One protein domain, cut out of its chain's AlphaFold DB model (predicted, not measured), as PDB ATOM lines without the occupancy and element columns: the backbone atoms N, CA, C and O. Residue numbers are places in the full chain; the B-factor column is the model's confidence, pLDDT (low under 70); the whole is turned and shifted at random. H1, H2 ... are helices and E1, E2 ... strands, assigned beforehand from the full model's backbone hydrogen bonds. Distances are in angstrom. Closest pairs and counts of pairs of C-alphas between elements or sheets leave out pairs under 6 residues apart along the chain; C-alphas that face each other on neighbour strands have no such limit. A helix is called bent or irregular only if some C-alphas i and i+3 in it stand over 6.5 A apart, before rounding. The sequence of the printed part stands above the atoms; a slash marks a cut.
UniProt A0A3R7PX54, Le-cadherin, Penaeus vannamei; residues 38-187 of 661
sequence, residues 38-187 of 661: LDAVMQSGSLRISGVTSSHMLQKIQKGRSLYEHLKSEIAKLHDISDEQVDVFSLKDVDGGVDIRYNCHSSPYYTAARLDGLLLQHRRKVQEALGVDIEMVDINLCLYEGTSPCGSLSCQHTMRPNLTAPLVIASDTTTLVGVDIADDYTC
ATOM      1  N   LEU A  38     207.303 192.602 102.303       86.00
ATOM      2  CA  LEU A  38     205.854 192.649 102.535       86.00
ATOM      3  C   LEU A  38     205.552 192.996 103.999       86.00
ATOM      4  O   LEU A  38     204.779 193.913 104.251       86.00
ATOM      5  N   ASP A  39     206.237 192.352 104.947       84.69
ATOM      6  CA  ASP A  39     206.090 192.627 106.382       84.69
ATOM      7  C   ASP A  39     206.357 194.098 106.719       84.69
ATOM      8  O   ASP A  39     205.656 194.673 107.539       84.69
ATOM      9  N   ALA A  40     207.315 194.738 106.041       88.38
ATOM     10  CA  ALA A  40     207.629 196.155 106.206       88.38
ATOM     11  C   ALA A  40     206.526 197.101 105.693       88.38
ATOM     12  O   ALA A  40     206.419 198.231 106.164       88.38
ATOM     13  N   VAL A  41     205.716 196.658 104.726       91.38
ATOM     14  CA  VAL A  41     204.516 197.379 104.272       91.38
ATOM     15  C   VAL A  41     203.352 197.135 105.232       91.38
ATOM     16  O   VAL A  41     202.620 198.071 105.552       91.38
ATOM     17  N   MET A  42     203.180 195.895 105.698       89.12
ATOM     18  CA  MET A  42     202.077 195.520 106.587       89.12
ATOM     19  C   MET A  42     202.254 196.084 108.005       89.12
ATOM     20  O   MET A  42     201.293 196.573 108.585       89.12
ATOM     21  N   GLN A  43     203.482 196.100 108.527       91.19
ATOM     22  CA  GLN A  43     203.868 196.755 109.778       91.19
ATOM     23  C   GLN A  43     204.312 198.196 109.500       91.19
ATOM     24  O   GLN A  43     205.493 198.543 109.570       91.19
ATOM     25  N   SER A  44     203.344 199.034 109.124       94.50
ATOM     26  CA  SER A  44     203.568 200.448 108.832       94.50
ATOM     27  C   SER A  44     202.657 201.360 109.640       94.50
ATOM     28  O   SER A  44     201.478 201.074 109.828       94.50
ATOM     29  N   GLY A  45     203.223 202.480 110.084       95.88
ATOM     30  CA  GLY A  45     202.471 203.592 110.639       95.88
ATOM     31  C   GLY A  45     201.878 204.449 109.525       95.88
ATOM     32  O   GLY A  45     202.366 204.467 108.384       95.88
ATOM     33  N   SER A  46     200.827 205.192 109.852       96.19
ATOM     34  CA  SER A  46     200.116 206.025 108.887       96.19
ATOM     35  C   SER A  46     199.626 207.345 109.472       96.19
ATOM     36  O   SER A  46     199.248 207.434 110.636       96.19
ATOM     37  N   LEU A  47     199.645 208.403 108.658       96.38
ATOM     38  CA  LEU A  47     199.130 209.717 109.046       96.38
ATOM     39  C   LEU A  47     198.585 210.510 107.858       96.38
ATOM     40  O   LEU A  47     199.083 210.376 106.739       96.38
ATOM     41  N   ARG A  48     197.611 211.386 108.120       95.31
ATOM     42  CA  ARG A  48     197.121 212.383 107.157       95.31
ATOM     43  C   ARG A  48     197.647 213.764 107.522       95.31
ATOM     44  O   ARG A  48     197.395 214.234 108.630       95.31
ATOM     45  N   ILE A  49     198.321 214.426 106.583       96.75
ATOM     46  CA  ILE A  49     198.681 215.848 106.687       96.75
ATOM     47  C   ILE A  49     197.715 216.660 105.825       96.75
ATOM     48  O   ILE A  49     197.565 216.363 104.639       96.75
ATOM     49  N   SER A  50     197.077 217.686 106.390       95.38
ATOM     50  CA  SER A  50     196.108 218.509 105.659       95.38
ATOM     51  C   SER A  50     196.703 219.777 105.052       95.38
ATOM     52  O   SER A  50     197.762 220.266 105.453       95.38
ATOM     53  N   GLY A  51     196.039 220.291 104.013       94.62
ATOM     54  CA  GLY A  51     196.454 221.493 103.283       94.62
ATOM     55  C   GLY A  51     197.734 221.343 102.447       94.62
ATOM     56  O   GLY A  51     198.237 222.341 101.931       94.62
ATOM     57  N   VAL A  52     198.262 220.124 102.301       94.19
ATOM     58  CA  VAL A  52     199.529 219.810 101.623       94.19
ATOM     59  C   VAL A  52     199.315 218.707 100.585       94.19
ATOM     60  O   VAL A  52     198.599 217.747 100.845       94.19
ATOM     61  N   THR A  53     199.965 218.828  99.422       95.12
ATOM     62  CA  THR A  53     199.990 217.793  98.371       95.12
ATOM     63  C   THR A  53     201.269 216.954  98.419       95.12
ATOM     64  O   THR A  53     202.328 217.424  98.850       95.12
ATOM     65  N   SER A  54     201.215 215.742  97.869       94.88
ATOM     66  CA  SER A  54     202.357 214.835  97.681       94.88
ATOM     67  C   SER A  54     203.528 215.499  96.932       94.88
ATOM     68  O   SER A  54     204.696 215.333  97.292       94.88
ATOM     69  N   SER A  55     203.230 216.332  95.932       93.19
ATOM     70  CA  SER A  55     204.226 217.098  95.176       93.19
ATOM     71  C   SER A  55     204.892 218.195  96.013       93.19
ATOM     72  O   SER A  55     206.098 218.419  95.872       93.19
ATOM     73  N   HIS A  56     204.150 218.842  96.920       92.06
ATOM     74  CA  HIS A  56     204.693 219.850  97.831       92.06
ATOM     75  C   HIS A  56     205.525 219.216  98.957       92.06
ATOM     76  O   HIS A  56     206.582 219.751  99.290       92.06
ATOM     77  N   MET A  57     205.146 218.028  99.455       94.06
ATOM     78  CA  MET A  57     205.963 217.242 100.401       94.06
ATOM     79  C   MET A  57     207.402 217.041  99.898       94.06
ATOM     80  O   MET A  57     208.359 217.150 100.668       94.06
ATOM     81  N   LEU A  58     207.560 216.768  98.596       93.31
ATOM     82  CA  LEU A  58     208.855 216.551  97.943       93.31
ATOM     83  C   LEU A  58     209.555 217.844  97.491       93.31
ATOM     84  O   LEU A  58     210.710 217.790  97.061       93.31
ATOM     85  N   GLN A  59     208.889 219.001  97.524       89.06
ATOM     86  CA  GLN A  59     209.461 220.251  97.028       89.06
ATOM     87  C   GLN A  59     210.483 220.811  98.030       89.06
ATOM     88  O   GLN A  59     210.214 220.953  99.223       89.06
ATOM     89  N   LYS A  60     211.684 221.149  97.550       82.75
ATOM     90  CA  LYS A  60     212.716 221.781  98.384       82.75
ATOM     91  C   LYS A  60     212.505 223.290  98.430       82.75
ATOM     92  O   LYS A  60     212.656 223.978  97.420       82.75
ATOM     93  N   ILE A  61     212.219 223.817  99.619       72.69
ATOM     94  CA  ILE A  61     212.267 225.259  99.887       72.69
ATOM     95  C   ILE A  61     213.725 225.717  99.701       72.69
ATOM     96  O   ILE A  61     214.651 225.008 100.093       72.69
ATOM     97  N   GLN A  62     213.971 226.870  99.070       49.88
ATOM     98  CA  GLN A  62     215.334 227.279  98.697       49.88
ATOM     99  C   GLN A  62     216.276 227.337  99.918       49.88
ATOM    100  O   GLN A  62     216.084 228.148 100.821       49.88
ATOM    101  N   LYS A  63     217.326 226.495  99.902       57.44
ATOM    102  CA  LYS A  63     218.296 226.222 100.994       57.44
ATOM    103  C   LYS A  63     217.773 225.434 102.214       57.44
ATOM    104  O   LYS A  63     218.537 225.250 103.157       57.44
ATOM    105  N   GLY A  64     216.534 224.946 102.201       73.94
ATOM    106  CA  GLY A  64     215.962 224.081 103.241       73.94
ATOM    107  C   GLY A  64     215.929 222.592 102.866       73.94
ATOM    108  O   GLY A  64     216.126 222.221 101.707       73.94
ATOM    109  N   ARG A  65     215.645 221.744 103.865       86.06
ATOM    110  CA  ARG A  65     215.144 220.372 103.657       86.06
ATOM    111  C   ARG A  65     213.721 220.437 103.073       86.06
ATOM    112  O   ARG A  65     213.028 221.434 103.283       86.06
ATOM    113  N   SER A  66     213.282 219.411 102.343       91.94
ATOM    114  CA  SER A  66     211.856 219.281 101.989       91.94
ATOM    115  C   SER A  66     211.020 218.882 103.212       91.94
ATOM    116  O   SER A  66     211.560 218.409 104.215       91.94
ATOM    117  N   LEU A  67     209.696 219.045 103.141       93.44
ATOM    118  CA  LEU A  67     208.797 218.634 104.225       93.44
ATOM    119  C   LEU A  67     208.848 217.109 104.452       93.44
ATOM    120  O   LEU A  67     208.849 216.665 105.595       93.44
ATOM    121  N   TYR A  68     209.025 216.325 103.384       94.12
ATOM    122  CA  TYR A  68     209.357 214.896 103.433       94.12
ATOM    123  C   TYR A  68     210.646 214.606 104.224       94.12
ATOM    124  O   TYR A  68     210.645 213.777 105.131       94.12
ATOM    125  N   GLU A  69     211.746 215.310 103.924       93.50
ATOM    126  CA  GLU A  69     213.029 215.143 104.630       93.50
ATOM    127  C   GLU A  69     212.941 215.572 106.103       93.50
ATOM    128  O   GLU A  69     213.666 215.043 106.946       93.50
ATOM    129  N   HIS A  70     212.069 216.530 106.426       94.38
ATOM    130  CA  HIS A  70     211.843 216.960 107.802       94.38
ATOM    131  C   HIS A  70     210.986 215.949 108.576       94.38
ATOM    132  O   HIS A  70     211.386 215.546 109.664       94.38
ATOM    133  N   LEU A  71     209.884 215.466 107.987       95.75
ATOM    134  CA  LEU A  71     209.028 214.417 108.556       95.75
ATOM    135  C   LEU A  71     209.832 213.152 108.872       95.75
ATOM    136  O   LEU A  71     209.732 212.633 109.981       95.75
ATOM    137  N   LYS A  72     210.687 212.712 107.938       95.75
ATOM    138  CA  LYS A  72     211.590 211.566 108.132       95.75
ATOM    139  C   LYS A  72     212.459 211.727 109.385       95.75
ATOM    140  O   LYS A  72     212.593 210.790 110.163       95.75
ATOM    141  N   SER A  73     212.998 212.929 109.597       95.75
ATOM    142  CA  SER A  73     213.865 213.232 110.739       95.75
ATOM    143  C   SER A  73     213.102 213.398 112.056       95.75
ATOM    144  O   SER A  73     213.615 213.020 113.105       95.75
ATOM    145  N   GLU A  74     211.867 213.908 112.038       96.75
ATOM    146  CA  GLU A  74     211.024 213.913 113.242       96.75
ATOM    147  C   GLU A  74     210.622 212.490 113.653       96.75
ATOM    148  O   GLU A  74     210.764 212.152 114.826       96.75
ATOM    149  N   ILE A  75     210.228 211.627 112.708       97.12
ATOM    150  CA  ILE A  75     209.941 210.204 112.976       97.12
ATOM    151  C   ILE A  75     211.186 209.493 113.533       97.12
ATOM    152  O   ILE A  75     211.099 208.808 114.552       97.12
ATOM    153  N   ALA A  76     212.360 209.707 112.931       96.62
ATOM    154  CA  ALA A  76     213.614 209.124 113.406       96.62
ATOM    155  C   ALA A  76     213.928 209.516 114.867       96.62
ATOM    156  O   ALA A  76     214.290 208.663 115.682       96.62
ATOM    157  N   LYS A  77     213.686 210.784 115.242       96.19
ATOM    158  CA  LYS A  77     213.819 211.274 116.629       96.19
ATOM    159  C   LYS A  77     212.800 210.672 117.598       96.19
ATOM    160  O   LYS A  77     213.122 210.548 118.776       96.19
ATOM    161  N   LEU A  78     211.586 210.319 117.153       94.94
ATOM    162  CA  LEU A  78     210.591 209.668 118.023       94.94
ATOM    163  C   LEU A  78     211.046 208.283 118.490       94.94
ATOM    164  O   LEU A  78     210.670 207.856 119.582       94.94
ATOM    165  N   HIS A  79     211.835 207.590 117.670       94.06
ATOM    166  CA  HIS A  79     212.256 206.216 117.932       94.06
ATOM    167  C   HIS A  79     213.745 206.052 118.280       94.06
ATOM    168  O   HIS A  79     214.156 204.925 118.540       94.06
ATOM    169  N   ASP A  80     214.517 207.147 118.328       94.00
ATOM    170  CA  ASP A  80     215.971 207.175 118.586       94.00
ATOM    171  C   ASP A  80     216.793 206.373 117.550       94.00
ATOM    172  O   ASP A  80     217.646 205.550 117.884       94.00
ATOM    173  N   ILE A  81     216.503 206.600 116.260       95.31
ATOM    174  CA  ILE A  81     217.142 205.936 115.104       95.31
ATOM    175  C   ILE A  81     217.697 206.952 114.087       95.31
ATOM    176  O   ILE A  81     217.438 208.152 114.188       95.31
ATOM    177  N   SER A  82     218.464 206.491 113.089       94.19
ATOM    178  CA  SER A  82     218.915 207.340 111.970       94.19
ATOM    179  C   SER A  82     217.746 207.777 111.070       94.19
ATOM    180  O   SER A  82     216.827 206.994 110.824       94.19
ATOM    181  N   ASP A  83     217.842 208.974 110.468       92.94
ATOM    182  CA  ASP A  83     217.001 209.412 109.335       92.94
ATOM    183  C   ASP A  83     216.982 208.342 108.210       92.94
ATOM    184  O   ASP A  83     216.044 208.285 107.418       92.94
ATOM    185  N   GLU A  84     218.010 207.491 108.105       91.19
ATOM    186  CA  GLU A  84     218.145 206.411 107.113       91.19
ATOM    187  C   GLU A  84     217.333 205.150 107.443       91.19
ATOM    188  O   GLU A  84     217.116 204.352 106.544       91.19
ATOM    189  N   GLN A  85     216.877 204.981 108.691       93.38
ATOM    190  CA  GLN A  85     216.162 203.791 109.190       93.38
ATOM    191  C   GLN A  85     214.629 203.923 109.177       93.38
ATOM    192  O   GLN A  85     213.917 203.115 109.774       93.38
ATOM    193  N   VAL A  86     214.129 204.980 108.542       95.50
ATOM    194  CA  VAL A  86     212.709 205.266 108.317       95.50
ATOM    195  C   VAL A  86     212.470 205.150 106.817       95.50
ATOM    196  O   VAL A  86     213.166 205.850 106.087       95.50
ATOM    197  N   ASP A  87     211.486 204.399 106.323       94.31
ATOM    198  CA  ASP A  87     211.132 204.447 104.896       94.31
ATOM    199  C   ASP A  87     209.705 204.943 104.708       94.31
ATOM    200  O   ASP A  87     208.728 204.326 105.118       94.31
ATOM    201  N   VAL A  88     209.582 206.104 104.066       95.75
ATOM    202  CA  VAL A  88     208.295 206.695 103.693       95.75
ATOM    203  C   VAL A  88     207.992 206.242 102.269       95.75
ATOM    204  O   VAL A  88     208.449 206.841 101.294       95.75
ATOM    205  N   PHE A  89     207.268 205.132 102.156       94.56
ATOM    206  CA  PHE A  89     207.059 204.427 100.892       94.56
ATOM    207  C   PHE A  89     205.732 204.769 100.198       94.56
ATOM    208  O   PHE A  89     205.542 204.361  99.053       94.56
ATOM    209  N   SER A  90     204.822 205.513 100.839       95.81
ATOM    210  CA  SER A  90     203.586 205.995 100.202       95.81
ATOM    211  C   SER A  90     203.249 207.432 100.616       95.81
ATOM    212  O   SER A  90     203.404 207.799 101.780       95.81
ATOM    213  N   LEU A  91     202.807 208.237  99.645       96.50
ATOM    214  CA  LEU A  91     202.417 209.650  99.771       96.50
ATOM    215  C   LEU A  91     201.237 209.911  98.816       96.50
ATOM    216  O   LEU A  91     201.420 210.366  97.685       96.50
ATOM    217  N   LYS A  92     200.029 209.541  99.224       95.19
ATOM    218  CA  LYS A  92     198.842 209.494  98.365       95.19
ATOM    219  C   LYS A  92     198.012 210.766  98.538       95.19
ATOM    220  O   LYS A  92     197.535 211.040  99.633       95.19
ATOM    221  N   ASP A  93     197.844 211.547  97.472       95.44
ATOM    222  CA  ASP A  93     196.944 212.707  97.500       95.44
ATOM    223  C   ASP A  93     195.492 212.254  97.722       95.44
ATOM    224  O   ASP A  93     195.005 211.329  97.063       95.44
ATOM    225  N   VAL A  94     194.804 212.933  98.636       93.06
ATOM    226  CA  VAL A  94     193.406 212.698  99.014       93.06
ATOM    227  C   VAL A  94     192.670 214.033  99.137       93.06
ATOM    228  O   VAL A  94     193.274 215.101  99.048       93.06
ATOM    229  N   ASP A  95     191.347 214.005  99.315       90.94
ATOM    230  CA  ASP A  95     190.613 215.252  99.541       90.94
ATOM    231  C   ASP A  95     191.080 215.915 100.849       90.94
ATOM    232  O   ASP A  95     191.213 215.258 101.883       90.94
ATOM    233  N   GLY A  96     191.385 217.211 100.781       89.38
ATOM    234  CA  GLY A  96     191.918 217.999 101.897       89.38
ATOM    235  C   GLY A  96     193.405 217.813 102.252       89.38
ATOM    236  O   GLY A  96     193.919 218.632 103.018       89.38
ATOM    237  N   GLY A  97     194.137 216.828 101.710       95.81
ATOM    238  CA  GLY A  97     195.522 216.579 102.143       95.81
ATOM    239  C   GLY A  97     196.264 215.421 101.470       95.81
ATOM    240  O   GLY A  97     195.962 215.025 100.345       95.81
ATOM    241  N   VAL A  98     197.251 214.875 102.184       96.69
ATOM    242  CA  VAL A  98     198.079 213.740 101.754       96.69
ATOM    243  C   VAL A  98     198.122 212.659 102.834       96.69
ATOM    244  O   VAL A  98     198.421 212.938 103.999       96.69
ATOM    245  N   ASP A  99     197.849 211.421 102.427       96.38
ATOM    246  CA  ASP A  99     198.007 210.218 103.241       96.38
ATOM    247  C   ASP A  99     199.429 209.683 103.112       96.38
ATOM    248  O   ASP A  99     199.958 209.507 102.012       96.38
ATOM    249  N   ILE A 100     200.057 209.419 104.250       97.44
ATOM    250  CA  ILE A 100     201.453 209.014 104.352       97.44
ATOM    251  C   ILE A 100     201.503 207.655 105.034       97.44
ATOM    252  O   ILE A 100     200.956 207.504 106.126       97.44
ATOM    253  N   ARG A 101     202.192 206.687 104.420       96.94
ATOM    254  CA  ARG A 101     202.539 205.407 105.057       96.94
ATOM    255  C   ARG A 101     204.053 205.256 105.131       96.94
ATOM    256  O   ARG A 101     204.766 205.568 104.169       96.94
ATOM    257  N   TYR A 102     204.524 204.818 106.293       96.88
ATOM    258  CA  TYR A 102     205.941 204.697 106.608       96.88
ATOM    259  C   TYR A 102     206.203 203.532 107.562       96.88
ATOM    260  O   TYR A 102     205.352 203.173 108.371       96.88
ATOM    261  N   ASN A 103     207.401 202.973 107.514       95.56
ATOM    262  CA  ASN A 103     207.901 202.023 108.504       95.56
ATOM    263  C   ASN A 103     209.164 202.582 109.181       95.56
ATOM    264  O   ASN A 103     209.705 203.623 108.795       95.56
ATOM    265  N   CYS A 104     209.647 201.871 110.195       95.19
ATOM    266  CA  CYS A 104     210.967 202.078 110.786       95.19
ATOM    267  C   CYS A 104     211.624 200.721 111.044       95.19
ATOM    268  O   CYS A 104     210.925 199.737 111.310       95.19
ATOM    269  N   HIS A 105     212.955 200.657 110.985       86.44
ATOM    270  CA  HIS A 105     213.684 199.398 111.129       86.44
ATOM    271  C   HIS A 105     214.932 199.502 112.017       86.44
ATOM    272  O   HIS A 105     215.840 200.300 111.777       86.44
ATOM    273  N   SER A 106     215.049 198.616 113.008       70.94
ATOM    274  CA  SER A 106     216.306 198.410 113.751       70.94
ATOM    275  C   SER A 106     216.676 196.932 113.906       70.94
ATOM    276  O   SER A 106     217.378 196.581 114.847       70.94
ATOM    277  N   SER A 107     216.224 196.095 112.964       70.25
ATOM    278  CA  SER A 107     216.333 194.629 112.963       70.25
ATOM    279  C   SER A 107     215.717 194.001 114.231       70.25
ATOM    280  O   SER A 107     216.442 193.761 115.196       70.25
ATOM    281  N   PRO A 108     214.391 193.735 114.267       81.31
ATOM    282  CA  PRO A 108     213.413 193.724 113.161       81.31
ATOM    283  C   PRO A 108     212.817 195.108 112.793       81.31
ATOM    284  O   PRO A 108     213.338 196.158 113.177       81.31
ATOM    285  N   TYR A 109     211.757 195.105 111.976       87.25
ATOM    286  CA  TYR A 109     210.877 196.263 111.760       87.25
ATOM    287  C   TYR A 109     210.044 196.566 113.012       87.25
ATOM    288  O   TYR A 109     209.819 195.679 113.838       87.25
ATOM    289  N   TYR A 110     209.595 197.812 113.153       94.19
ATOM    290  CA  TYR A 110     208.706 198.223 114.243       94.19
ATOM    291  C   TYR A 110     207.246 197.927 113.928       94.19
ATOM    292  O   TYR A 110     206.830 198.048 112.778       94.19
ATOM    293  N   THR A 111     206.476 197.559 114.953       94.50
ATOM    294  CA  THR A 111     205.053 197.242 114.788       94.50
ATOM    295  C   THR A 111     204.227 198.491 114.487       94.50
ATOM    296  O   THR A 111     204.537 199.579 114.986       94.50
ATOM    297  N   ALA A 112     203.127 198.342 113.742       94.56
ATOM    298  CA  ALA A 112     202.166 199.427 113.513       94.56
ATOM    299  C   ALA A 112     201.688 200.040 114.848       94.56
ATOM    300  O   ALA A 112     201.722 201.258 115.028       94.56
ATOM    301  N   ALA A 113     201.400 199.188 115.841       95.31
ATOM    302  CA  ALA A 113     201.037 199.577 117.204       95.31
ATOM    303  C   ALA A 113     202.056 200.525 117.876       95.31
ATOM    304  O   ALA A 113     201.664 201.482 118.552       95.31
ATOM    305  N   ARG A 114     203.366 200.301 117.682       95.19
ATOM    306  CA  ARG A 114     204.422 201.207 118.168       95.19
ATOM    307  C   ARG A 114     204.500 202.489 117.345       95.19
ATOM    308  O   ARG A 114     204.638 203.563 117.934       95.19
ATOM    309  N   LEU A 115     204.470 202.382 116.017       96.50
ATOM    310  CA  LEU A 115     204.631 203.518 115.104       96.50
ATOM    311  C   LEU A 115     203.508 204.542 115.307       96.50
ATOM    312  O   LEU A 115     203.774 205.690 115.673       96.50
ATOM    313  N   ASP A 116     202.255 204.107 115.178       96.06
ATOM    314  CA  ASP A 116     201.090 204.976 115.330       96.06
ATOM    315  C   ASP A 116     200.880 205.404 116.787       96.06
ATOM    316  O   ASP A 116     200.626 206.580 117.051       96.06
ATOM    317  N   GLY A 117     201.101 204.512 117.761       94.88
ATOM    318  CA  GLY A 117     200.993 204.849 119.182       94.88
ATOM    319  C   GLY A 117     201.981 205.938 119.630       94.88
ATOM    320  O   GLY A 117     201.586 206.909 120.285       94.88
ATOM    321  N   LEU A 118     203.262 205.837 119.253       95.56
ATOM    322  CA  LEU A 118     204.271 206.842 119.617       95.56
ATOM    323  C   LEU A 118     204.108 208.144 118.823       95.56
ATOM    324  O   LEU A 118     204.269 209.226 119.407       95.56
ATOM    325  N   LEU A 119     203.734 208.065 117.538       96.50
ATOM    326  CA  LEU A 119     203.392 209.240 116.734       96.50
ATOM    327  C   LEU A 119     202.192 209.979 117.335       96.50
ATOM    328  O   LEU A 119     202.251 211.197 117.486       96.50
ATOM    329  N   LEU A 120     201.148 209.269 117.766       94.69
ATOM    330  CA  LEU A 120     199.975 209.858 118.412       94.69
ATOM    331  C   LEU A 120     200.331 210.546 119.741       94.69
ATOM    332  O   LEU A 120     199.937 211.696 119.959       94.69
ATOM    333  N   GLN A 121     201.137 209.902 120.595       93.75
ATOM    334  CA  GLN A 121     201.660 210.509 121.833       93.75
ATOM    335  C   GLN A 121     202.450 211.807 121.580       93.75
ATOM    336  O   GLN A 121     202.446 212.717 122.416       93.75
ATOM    337  N   HIS A 122     203.130 211.904 120.437       94.75
ATOM    338  CA  HIS A 122     204.015 213.018 120.099       94.75
ATOM    339  C   HIS A 122     203.447 213.981 119.047       94.75
ATOM    340  O   HIS A 122     204.084 215.002 118.774       94.75
ATOM    341  N   ARG A 123     202.233 213.729 118.537       94.56
ATOM    342  CA  ARG A 123     201.586 214.414 117.403       94.56
ATOM    343  C   ARG A 123     201.782 215.928 117.419       94.56
ATOM    344  O   ARG A 123     202.321 216.483 116.470       94.56
ATOM    345  N   ARG A 124     201.441 216.595 118.530       93.88
ATOM    346  CA  ARG A 124     201.581 218.059 118.669       93.88
ATOM    347  C   ARG A 124     203.026 218.546 118.474       93.88
ATOM    348  O   ARG A 124     203.229 219.570 117.837       93.88
ATOM    349  N   LYS A 125     204.027 217.830 119.003       95.38
ATOM    350  CA  LYS A 125     205.447 218.200 118.849       95.38
ATOM    351  C   LYS A 125     205.882 218.073 117.385       95.38
ATOM    352  O   LYS A 125     206.554 218.965 116.882       95.38
ATOM    353  N   VAL A 126     205.462 216.997 116.712       96.38
ATOM    354  CA  VAL A 126     205.754 216.759 115.288       96.38
ATOM    355  C   VAL A 126     205.082 217.829 114.419       96.38
ATOM    356  O   VAL A 126     205.744 218.444 113.591       96.38
ATOM    357  N   GLN A 127     203.806 218.141 114.665       95.81
ATOM    358  CA  GLN A 127     203.099 219.245 114.004       95.81
ATOM    359  C   GLN A 127     203.815 220.591 114.156       95.81
ATOM    360  O   GLN A 127     204.013 221.299 113.170       95.81
ATOM    361  N   GLU A 128     204.226 220.939 115.379       95.44
ATOM    362  CA  GLU A 128     204.935 222.189 115.679       95.44
ATOM    363  C   GLU A 128     206.313 222.259 115.007       95.44
ATOM    364  O   GLU A 128     206.700 223.326 114.534       95.44
ATOM    365  N   ALA A 129     207.039 221.138 114.928       94.00
ATOM    366  CA  ALA A 129     208.325 221.059 114.237       94.00
ATOM    367  C   ALA A 129     208.176 221.191 112.711       94.00
ATOM    368  O   ALA A 129     208.943 221.911 112.071       94.00
ATOM    369  N   LEU A 130     207.177 220.524 112.128       93.62
ATOM    370  CA  LEU A 130     206.940 220.508 110.683       93.62
ATOM    371  C   LEU A 130     206.201 221.751 110.164       93.62
ATOM    372  O   LEU A 130     206.337 222.083 108.987       93.62
ATOM    373  N   GLY A 131     205.441 222.442 111.018       94.44
ATOM    374  CA  GLY A 131     204.598 223.576 110.633       94.44
ATOM    375  C   GLY A 131     203.323 223.168 109.885       94.44
ATOM    376  O   GLY A 131     202.873 223.910 109.014       94.44
ATOM    377  N   VAL A 132     202.762 221.995 110.199       94.75
ATOM    378  CA  VAL A 132     201.610 221.390 109.499       94.75
ATOM    379  C   VAL A 132     200.529 220.915 110.473       94.75
ATOM    380  O   VAL A 132     200.794 220.741 111.666       94.75
ATOM    381  N   ASP A 133     199.323 220.652 109.965       95.06
ATOM    382  CA  ASP A 133     198.295 219.937 110.722       95.06
ATOM    383  C   ASP A 133     198.264 218.449 110.346       95.06
ATOM    384  O   ASP A 133     198.240 218.094 109.168       95.06
ATOM    385  N   ILE A 134     198.321 217.585 111.361       95.19
ATOM    386  CA  ILE A 134     198.210 216.129 111.215       95.19
ATOM    387  C   ILE A 134     196.788 215.784 111.638       95.19
ATOM    388  O   ILE A 134     196.520 215.708 112.833       95.19
ATOM    389  N   GLU A 135     195.859 215.633 110.701       91.31
ATOM    390  CA  GLU A 135     194.442 215.413 111.030       91.31
ATOM    391  C   GLU A 135     194.192 214.037 111.645       91.31
ATOM    392  O   GLU A 135     193.368 213.911 112.548       91.31
ATOM    393  N   MET A 136     194.919 213.020 111.176       90.69
ATOM    394  CA  MET A 136     194.776 211.632 111.610       90.69
ATOM    395  C   MET A 136     196.141 210.950 111.725       90.69
ATOM    396  O   MET A 136     197.082 211.290 111.008       90.69
ATOM    397  N   VAL A 137     196.205 209.964 112.613       94.38
ATOM    398  CA  VAL A 137     197.252 208.939 112.772       94.38
ATOM    399  C   VAL A 137     196.508 207.601 112.797       94.38
ATOM    400  O   VAL A 137     195.377 207.619 113.268       94.38
ATOM    401  N   ASP A 138     197.065 206.491 112.312       93.12
ATOM    402  CA  ASP A 138     196.307 205.245 112.060       93.12
ATOM    403  C   ASP A 138     195.079 205.494 111.149       93.12
ATOM    404  O   ASP A 138     193.945 205.723 111.587       93.12
ATOM    405  N   ILE A 139     195.326 205.546 109.835       92.00
ATOM    406  CA  ILE A 139     194.286 205.771 108.826       92.00
ATOM    407  C   ILE A 139     193.479 204.480 108.647       92.00
ATOM    408  O   ILE A 139     193.800 203.637 107.805       92.00
ATOM    409  N   ASN A 140     192.400 204.377 109.420       91.69
ATOM    410  CA  ASN A 140     191.466 203.260 109.403       91.69
ATOM    411  C   ASN A 140     190.012 203.764 109.506       91.69
ATOM    412  O   ASN A 140     189.593 204.319 110.525       91.69
ATOM    413  N   LEU A 141     189.215 203.570 108.447       90.56
ATOM    414  CA  LEU A 141     187.815 204.022 108.412       90.56
ATOM    415  C   LEU A 141     186.859 203.171 109.266       90.56
ATOM    416  O   LEU A 141     185.770 203.657 109.571       90.56
ATOM    417  N   CYS A 142     187.239 201.958 109.692       91.25
ATOM    418  CA  CYS A 142     186.400 201.141 110.582       91.25
ATOM    419  C   CYS A 142     186.128 201.831 111.925       91.25
ATOM    420  O   CYS A 142     185.073 201.621 112.512       91.25
ATOM    421  N   LEU A 143     187.054 202.679 112.383       89.50
ATOM    422  CA  LEU A 143     187.006 203.350 113.684       89.50
ATOM    423  C   LEU A 143     185.951 204.467 113.777       89.50
ATOM    424  O   LEU A 143     185.658 204.956 114.868       89.50
ATOM    425  N   TYR A 144     185.396 204.899 112.642       87.94
ATOM    426  CA  TYR A 144     184.539 206.077 112.545       87.94
ATOM    427  C   TYR A 144     183.141 205.686 112.047       87.94
ATOM    428  O   TYR A 144     182.870 205.744 110.849       87.94
ATOM    429  N   GLU A 145     182.221 205.340 112.959       81.06
ATOM    430  CA  GLU A 145     180.849 204.861 112.655       81.06
ATOM    431  C   GLU A 145     180.103 205.684 111.575       81.06
ATOM    432  O   GLU A 145     179.334 205.138 110.786       81.06
ATOM    433  N   GLY A 146     180.319 207.006 111.523       79.88
ATOM    434  CA  GLY A 146     179.668 207.907 110.561       79.88
ATOM    435  C   GLY A 146     180.226 207.868 109.130       79.88
ATOM    436  O   GLY A 146     179.564 208.356 108.214       79.88
ATOM    437  N   THR A 147     181.424 207.312 108.934       86.06
ATOM    438  CA  THR A 147     182.125 207.199 107.638       86.06
ATOM    439  C   THR A 147     182.614 205.778 107.332       86.06
ATOM    440  O   THR A 147     183.189 205.553 106.268       86.06
ATOM    441  N   SER A 148     182.387 204.825 108.239       89.19
ATOM    442  CA  SER A 148     182.743 203.416 108.076       89.19
ATOM    443  C   SER A 148     182.045 202.811 106.849       89.19
ATOM    444  O   SER A 148     180.820 202.928 106.735       89.19
ATOM    445  N   PRO A 149     182.772 202.103 105.959       90.56
ATOM    446  CA  PRO A 149     182.174 201.368 104.840       90.56
ATOM    447  C   PRO A 149     181.120 200.339 105.275       90.56
ATOM    448  O   PRO A 149     180.203 200.038 104.512       90.56
ATOM    449  N   CYS A 150     181.227 199.839 106.510       90.38
ATOM    450  CA  CYS A 150     180.332 198.845 107.104       90.38
ATOM    451  C   CYS A 150     179.257 199.463 108.020       90.38
ATOM    452  O   CYS A 150     178.395 198.754 108.544       90.38
ATOM    453  N   GLY A 151     179.271 200.788 108.208       87.00
ATOM    454  CA  GLY A 151     178.331 201.514 109.061       87.00
ATOM    455  C   GLY A 151     178.415 201.086 110.528       87.00
ATOM    456  O   GLY A 151     179.362 201.436 111.223       87.00
ATOM    457  N   SER A 152     177.405 200.348 110.997       84.00
ATOM    458  CA  SER A 152     177.284 199.860 112.385       84.00
ATOM    459  C   SER A 152     177.370 198.329 112.498       84.00
ATOM    460  O   SER A 152     176.790 197.750 113.418       84.00
ATOM    461  N   LEU A 153     178.028 197.686 111.531       89.12
ATOM    462  CA  LEU A 153     178.342 196.255 111.521       89.12
ATOM    463  C   LEU A 153     179.808 196.021 111.917       89.12
ATOM    464  O   LEU A 153     180.571 196.970 112.097       89.12
ATOM    465  N   SER A 154     180.198 194.750 112.002       91.50
ATOM    466  CA  SER A 154     181.606 194.349 112.117       91.50
ATOM    467  C   SER A 154     182.431 194.933 110.960       91.50
ATOM    468  O   SER A 154     181.906 195.100 109.856       91.50
ATOM    469  N   CYS A 155     183.693 195.276 111.214       91.50
ATOM    470  CA  CYS A 155     184.570 195.908 110.235       91.50
ATOM    471  C   CYS A 155     186.032 195.527 110.488       91.50
ATOM    472  O   CYS A 155     186.587 195.811 111.556       91.50
ATOM    473  N   GLN A 156     186.664 194.944 109.472       89.75
ATOM    474  CA  GLN A 156     188.091 194.655 109.442       89.75
ATOM    475  C   GLN A 156     188.759 195.448 108.314       89.75
ATOM    476  O   GLN A 156     188.279 195.478 107.181       89.75
ATOM    477  N   HIS A 157     189.879 196.097 108.632       89.94
ATOM    478  CA  HIS A 157     190.717 196.825 107.679       89.94
ATOM    479  C   HIS A 157     191.922 195.968 107.292       89.94
ATOM    480  O   HIS A 157     192.556 195.348 108.145       89.94
ATOM    481  N   THR A 158     192.241 195.931 105.999       88.12
ATOM    482  CA  THR A 158     193.461 195.310 105.477       88.12
ATOM    483  C   THR A 158     194.101 196.202 104.415       88.12
ATOM    484  O   THR A 158     193.428 196.947 103.702       88.12
ATOM    485  N   MET A 159     195.427 196.133 104.290       90.38
ATOM    486  CA  MET A 159     196.163 196.842 103.244       90.38
ATOM    487  C   MET A 159     196.395 195.937 102.035       90.38
ATOM    488  O   MET A 159     196.912 194.827 102.166       90.38
ATOM    489  N   ARG A 160     196.080 196.437 100.837       89.62
ATOM    490  CA  ARG A 160     196.363 195.764  99.563       89.62
ATOM    491  C   ARG A 160     197.383 196.576  98.750       89.62
ATOM    492  O   ARG A 160     196.997 197.555  98.103       89.62
ATOM    493  N   PRO A 161     198.679 196.206  98.759       90.81
ATOM    494  CA  PRO A 161     199.688 196.861  97.931       90.81
ATOM    495  C   PRO A 161     199.526 196.492  96.449       90.81
ATOM    496  O   PRO A 161     199.378 195.325  96.078       90.81
ATOM    497  N   ASN A 162     199.596 197.491  95.575       90.00
ATOM    498  CA  ASN A 162     199.516 197.326  94.131       90.00
ATOM    499  C   ASN A 162     200.859 196.836  93.569       90.00
ATOM    500  O   ASN A 162     201.763 197.610  93.260       90.00
ATOM    501  N   LEU A 163     200.977 195.520  93.394       82.81
ATOM    502  CA  LEU A 163     202.195 194.881  92.878       82.81
ATOM    503  C   LEU A 163     202.415 195.085  91.363       82.81
ATOM    504  O   LEU A 163     203.419 194.617  90.824       82.81
ATOM    505  N   THR A 164     201.486 195.747  90.659       85.62
ATOM    506  CA  THR A 164     201.523 195.908  89.190       85.62
ATOM    507  C   THR A 164     201.860 197.319  88.725       85.62
ATOM    508  O   THR A 164     202.499 197.475  87.682       85.62
ATOM    509  N   ALA A 165     201.472 198.340  89.491       88.75
ATOM    510  CA  ALA A 165     201.730 199.740  89.189       88.75
ATOM    511  C   ALA A 165     202.231 200.456  90.457       88.75
ATOM    512  O   ALA A 165     201.522 200.463  91.461       88.75
ATOM    513  N   PRO A 166     203.437 201.053  90.439       91.12
ATOM    514  CA  PRO A 166     203.950 201.802  91.578       91.12
ATOM    515  C   PRO A 166     203.281 203.177  91.683       91.12
ATOM    516  O   PRO A 166     202.878 203.766  90.676       91.12
ATOM    517  N   LEU A 167     203.271 203.738  92.890       93.00
ATOM    518  CA  LEU A 167     202.936 205.141  93.106       93.00
ATOM    519  C   LEU A 167     204.108 206.005  92.622       93.00
ATOM    520  O   LEU A 167     205.228 205.849  93.106       93.00
ATOM    521  N   VAL A 168     203.880 206.910  91.669       94.44
ATOM    522  CA  VAL A 168     204.927 207.797  91.133       94.44
ATOM    523  C   VAL A 168     204.537 209.249  91.356       94.44
ATOM    524  O   VAL A 168     203.526 209.710  90.831       94.44
ATOM    525  N   ILE A 169     205.366 209.973  92.104       93.88
ATOM    526  CA  ILE A 169     205.127 211.367  92.489       93.88
ATOM    527  C   ILE A 169     206.345 212.187  92.096       93.88
ATOM    528  O   ILE A 169     207.477 211.803  92.389       93.88
ATOM    529  N   ALA A 170     206.128 213.333  91.457       91.25
ATOM    530  CA  ALA A 170     207.196 214.226  91.031       91.25
ATOM    531  C   ALA A 170     206.979 215.654  91.547       91.25
ATOM    532  O   ALA A 170     205.884 216.209  91.449       91.25
ATOM    533  N   SER A 171     208.058 216.250  92.046       89.19
ATOM    534  CA  SER A 171     208.242 217.693  92.196       89.19
ATOM    535  C   SER A 171     209.256 218.193  91.160       89.19
ATOM    536  O   SER A 171     209.877 217.401  90.448       89.19
ATOM    537  N   ASP A 172     209.491 219.507  91.113       85.25
ATOM    538  CA  ASP A 172     210.450 220.144  90.192       85.25
ATOM    539  C   ASP A 172     211.886 219.582  90.283       85.25
ATOM    540  O   ASP A 172     212.680 219.731  89.355       85.25
ATOM    541  N   THR A 173     212.249 218.984  91.426       83.88
ATOM    542  CA  THR A 173     213.633 218.582  91.749       83.88
ATOM    543  C   THR A 173     213.774 217.148  92.251       83.88
ATOM    544  O   THR A 173     214.897 216.685  92.448       83.88
ATOM    545  N   THR A 174     212.680 216.438  92.533       88.25
ATOM    546  CA  THR A 174     212.725 215.121  93.183       88.25
ATOM    547  C   THR A 174     211.524 214.278  92.766       88.25
ATOM    548  O   THR A 174     210.400 214.764  92.700       88.25
ATOM    549  N   THR A 175     211.764 212.997  92.498       92.12
ATOM    550  CA  THR A 175     210.725 212.013  92.180       92.12
ATOM    551  C   THR A 175     210.778 210.897  93.211       92.12
ATOM    552  O   THR A 175     211.850 210.334  93.436       92.12
ATOM    553  N   LEU A 176     209.635 210.569  93.807       93.38
ATOM    554  CA  LEU A 176     209.453 209.376  94.628       93.38
ATOM    555  C   LEU A 176     208.768 208.300  93.779       93.38
ATOM    556  O   LEU A 176     207.793 208.578  93.079       93.38
ATOM    557  N   VAL A 177     209.287 207.076  93.847       93.31
ATOM    558  CA  VAL A 177     208.626 205.876  93.327       93.31
ATOM    559  C   VAL A 177     208.388 204.974  94.528       93.31
ATOM    560  O   VAL A 177     209.344 204.459  95.101       93.31
ATOM    561  N   GLY A 178     207.129 204.859  94.928       93.25
ATOM    562  CA  GLY A 178     206.688 204.162  96.127       93.25
ATOM    563  C   GLY A 178     205.662 203.072  95.829       93.25
ATOM    564  O   GLY A 178     205.410 202.712  94.675       93.25
ATOM    565  N   VAL A 179     205.045 202.563  96.891       93.50
ATOM    566  CA  VAL A 179     203.983 201.557  96.826       93.50
ATOM    567  C   VAL A 179     202.634 202.273  96.793       93.50
ATOM    568  O   VAL A 179     202.312 203.053  97.693       93.50
ATOM    569  N   ASP A 180     201.843 202.020  95.749       93.62
ATOM    570  CA  ASP A 180     200.420 202.370  95.746       93.62
ATOM    571  C   ASP A 180     199.682 201.345  96.612       93.62
ATOM    572  O   ASP A 180     199.856 200.139  96.438       93.62
ATOM    573  N   ILE A 181     198.915 201.821  97.591       92.62
ATOM    574  CA  ILE A 181     198.215 200.981  98.564       92.62
ATOM    575  C   ILE A 181     196.743 201.353  98.532       92.62
ATOM    576  O   ILE A 181     196.379 202.531  98.612       92.62
ATOM    577  N   ALA A 182     195.900 200.334  98.411       90.19
ATOM    578  CA  ALA A 182     194.470 200.440  98.632       90.19
ATOM    579  C   ALA A 182     194.140 199.914 100.031       90.19
ATOM    580  O   ALA A 182     194.549 198.811 100.396       90.19
ATOM    581  N   ASP A 183     193.394 200.706 100.790       89.31
ATOM    582  CA  ASP A 183     192.739 200.263 102.012       89.31
ATOM    583  C   ASP A 183     191.491 199.467 101.626       89.31
ATOM    584  O   ASP A 183     190.638 199.955 100.879       89.31
ATOM    585  N   ASP A 184     191.418 198.232 102.103       90.00
ATOM    586  CA  ASP A 184     190.324 197.306 101.855       90.00
ATOM    587  C   ASP A 184     189.593 197.020 103.167       90.00
ATOM    588  O   ASP A 184     190.214 196.905 104.225       90.00
ATOM    589  N   TYR A 185     188.267 196.945 103.092       90.69
ATOM    590  CA  TYR A 185     187.392 196.883 104.257       90.69
ATOM    591  C   TYR A 185     186.380 195.757 104.076       90.69
ATOM    592  O   TYR A 185     185.568 195.800 103.147       90.69
ATOM    593  N   THR A 186     186.415 194.767 104.965       90.00
ATOM    594  CA  THR A 186     185.448 193.665 104.988       90.00
ATOM    595  C   THR A 186     184.484 193.849 106.157       90.00
ATOM    596  O   THR A 186     184.865 194.315 107.230       90.00
ATOM    597  N   CYS A 187     183.201 193.554 105.924       90.94
ATOM    598  CA  CYS A 187     182.123 193.796 106.890       90.94
ATOM    599  C   CYS A 187     181.760 192.533 107.677       90.94
ATOM    600  O   CYS A 187     180.591 192.161 107.808       90.94
TER     601      CYS A 187
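What this domain is: This is residues 38 to 187 of the 661 residues of the protein "Le-cadherin" of Penaeus vannamei (UniProt A0A3R7PX54). A strongly twisted sheet of four strands, E2 E3 E1 E4, makes the core, and two helices that touch, H3 over E2 and E3 and kinked H4 along E1, pack on it. The small two-stranded ribbon of E6 and E7 packs on edge strand E2, and E7 runs on into E8, which pairs with E5 in a second ribbon; this ribbon of E5 and E8 and the loop of residues 138 to 155 reach away from the core toward one end of the long axis. The printed part has 150 residues with four named helices and eight named strands, in the order H1 E1 H2 H3 E2 E3 H4 E4 E5 E6 E7 E8; the three sheets are antiparallel and the class is mixed, helices and strands. It is compact, with a radius of gyration of the C-alphas of 15.3 A, and elongated, spanning 51 by 31 by 30 A.

Where its parts are: H1, residues 38 to 42, begins at C-alpha 38 (205.854, 192.649, 102.535). E1 is residues 45 to 50, 17.0 A, and H2 residues 54 to 57. H3, residues 67 to 79, measures 18.8 A. E2, residues 86 to 94, 22.7 A, and E3, residues 97 to 104, 22.9 A, form a hairpin. H4, residues 112 to 130, begins at (202.166, 199.427, 113.513) and measures 21.8 A; it is irregular, with C-alphas 121 and 124 8.2 A apart. E4 is residues 133 to 137, E5 156 to 161, E6 167 to 170 and E7 175 to 178. E8, residues 181 to 186, ends at (185.448, 193.665, 104.988).

How they stand to each other: In the four-stranded sheet N 92 and O 99 of E2 and E3 are 2.8 A apart, N 47 and O 100 of E1 and E3 3.0 A, and N 48 and O 136 of E1 and E4 2.9 A. Two split strand-helix-strand units, parallel strands with another between them, have right-handed crossovers: E1, H2 H3, E2 and E3, H4, E4. H3 is on the sheet at a height of 9.1 A, on the same face as H2 and the opposite face to H1. H4 is on it at 7.6 A, along the strands at 24 degrees to E1 on the local plane. H3 and H4 touch at a steep tilt of 55 degrees, opposite ways, closest at the C-alphas of Glu 74 and Val 126, 6.3 A. The closest C-alphas of E2 and E7 are Phe 89 and Gly 178, 4.8 A. In hairpin E6 and E7, N 178 and O 167 are 2.8 A apart; E7 runs on into E8 at 32 degrees. N 158 of E5 and O 184 of E8 are 2.9 A apart. Each O i to N i+4 pair is within hydrogen-bond range in H1 and H3, and 13 of 15 in H4; H2 is too short for one.

The domain as a whole: The C-alphas farthest apart are those of Lys 63 and Leu 153, 51.0 A. The printed part has no cut. The link E4 to E5, 18 residues, is long. Mean pLDDT of the printed part is 91.3; residues 62 to 63 are under 70.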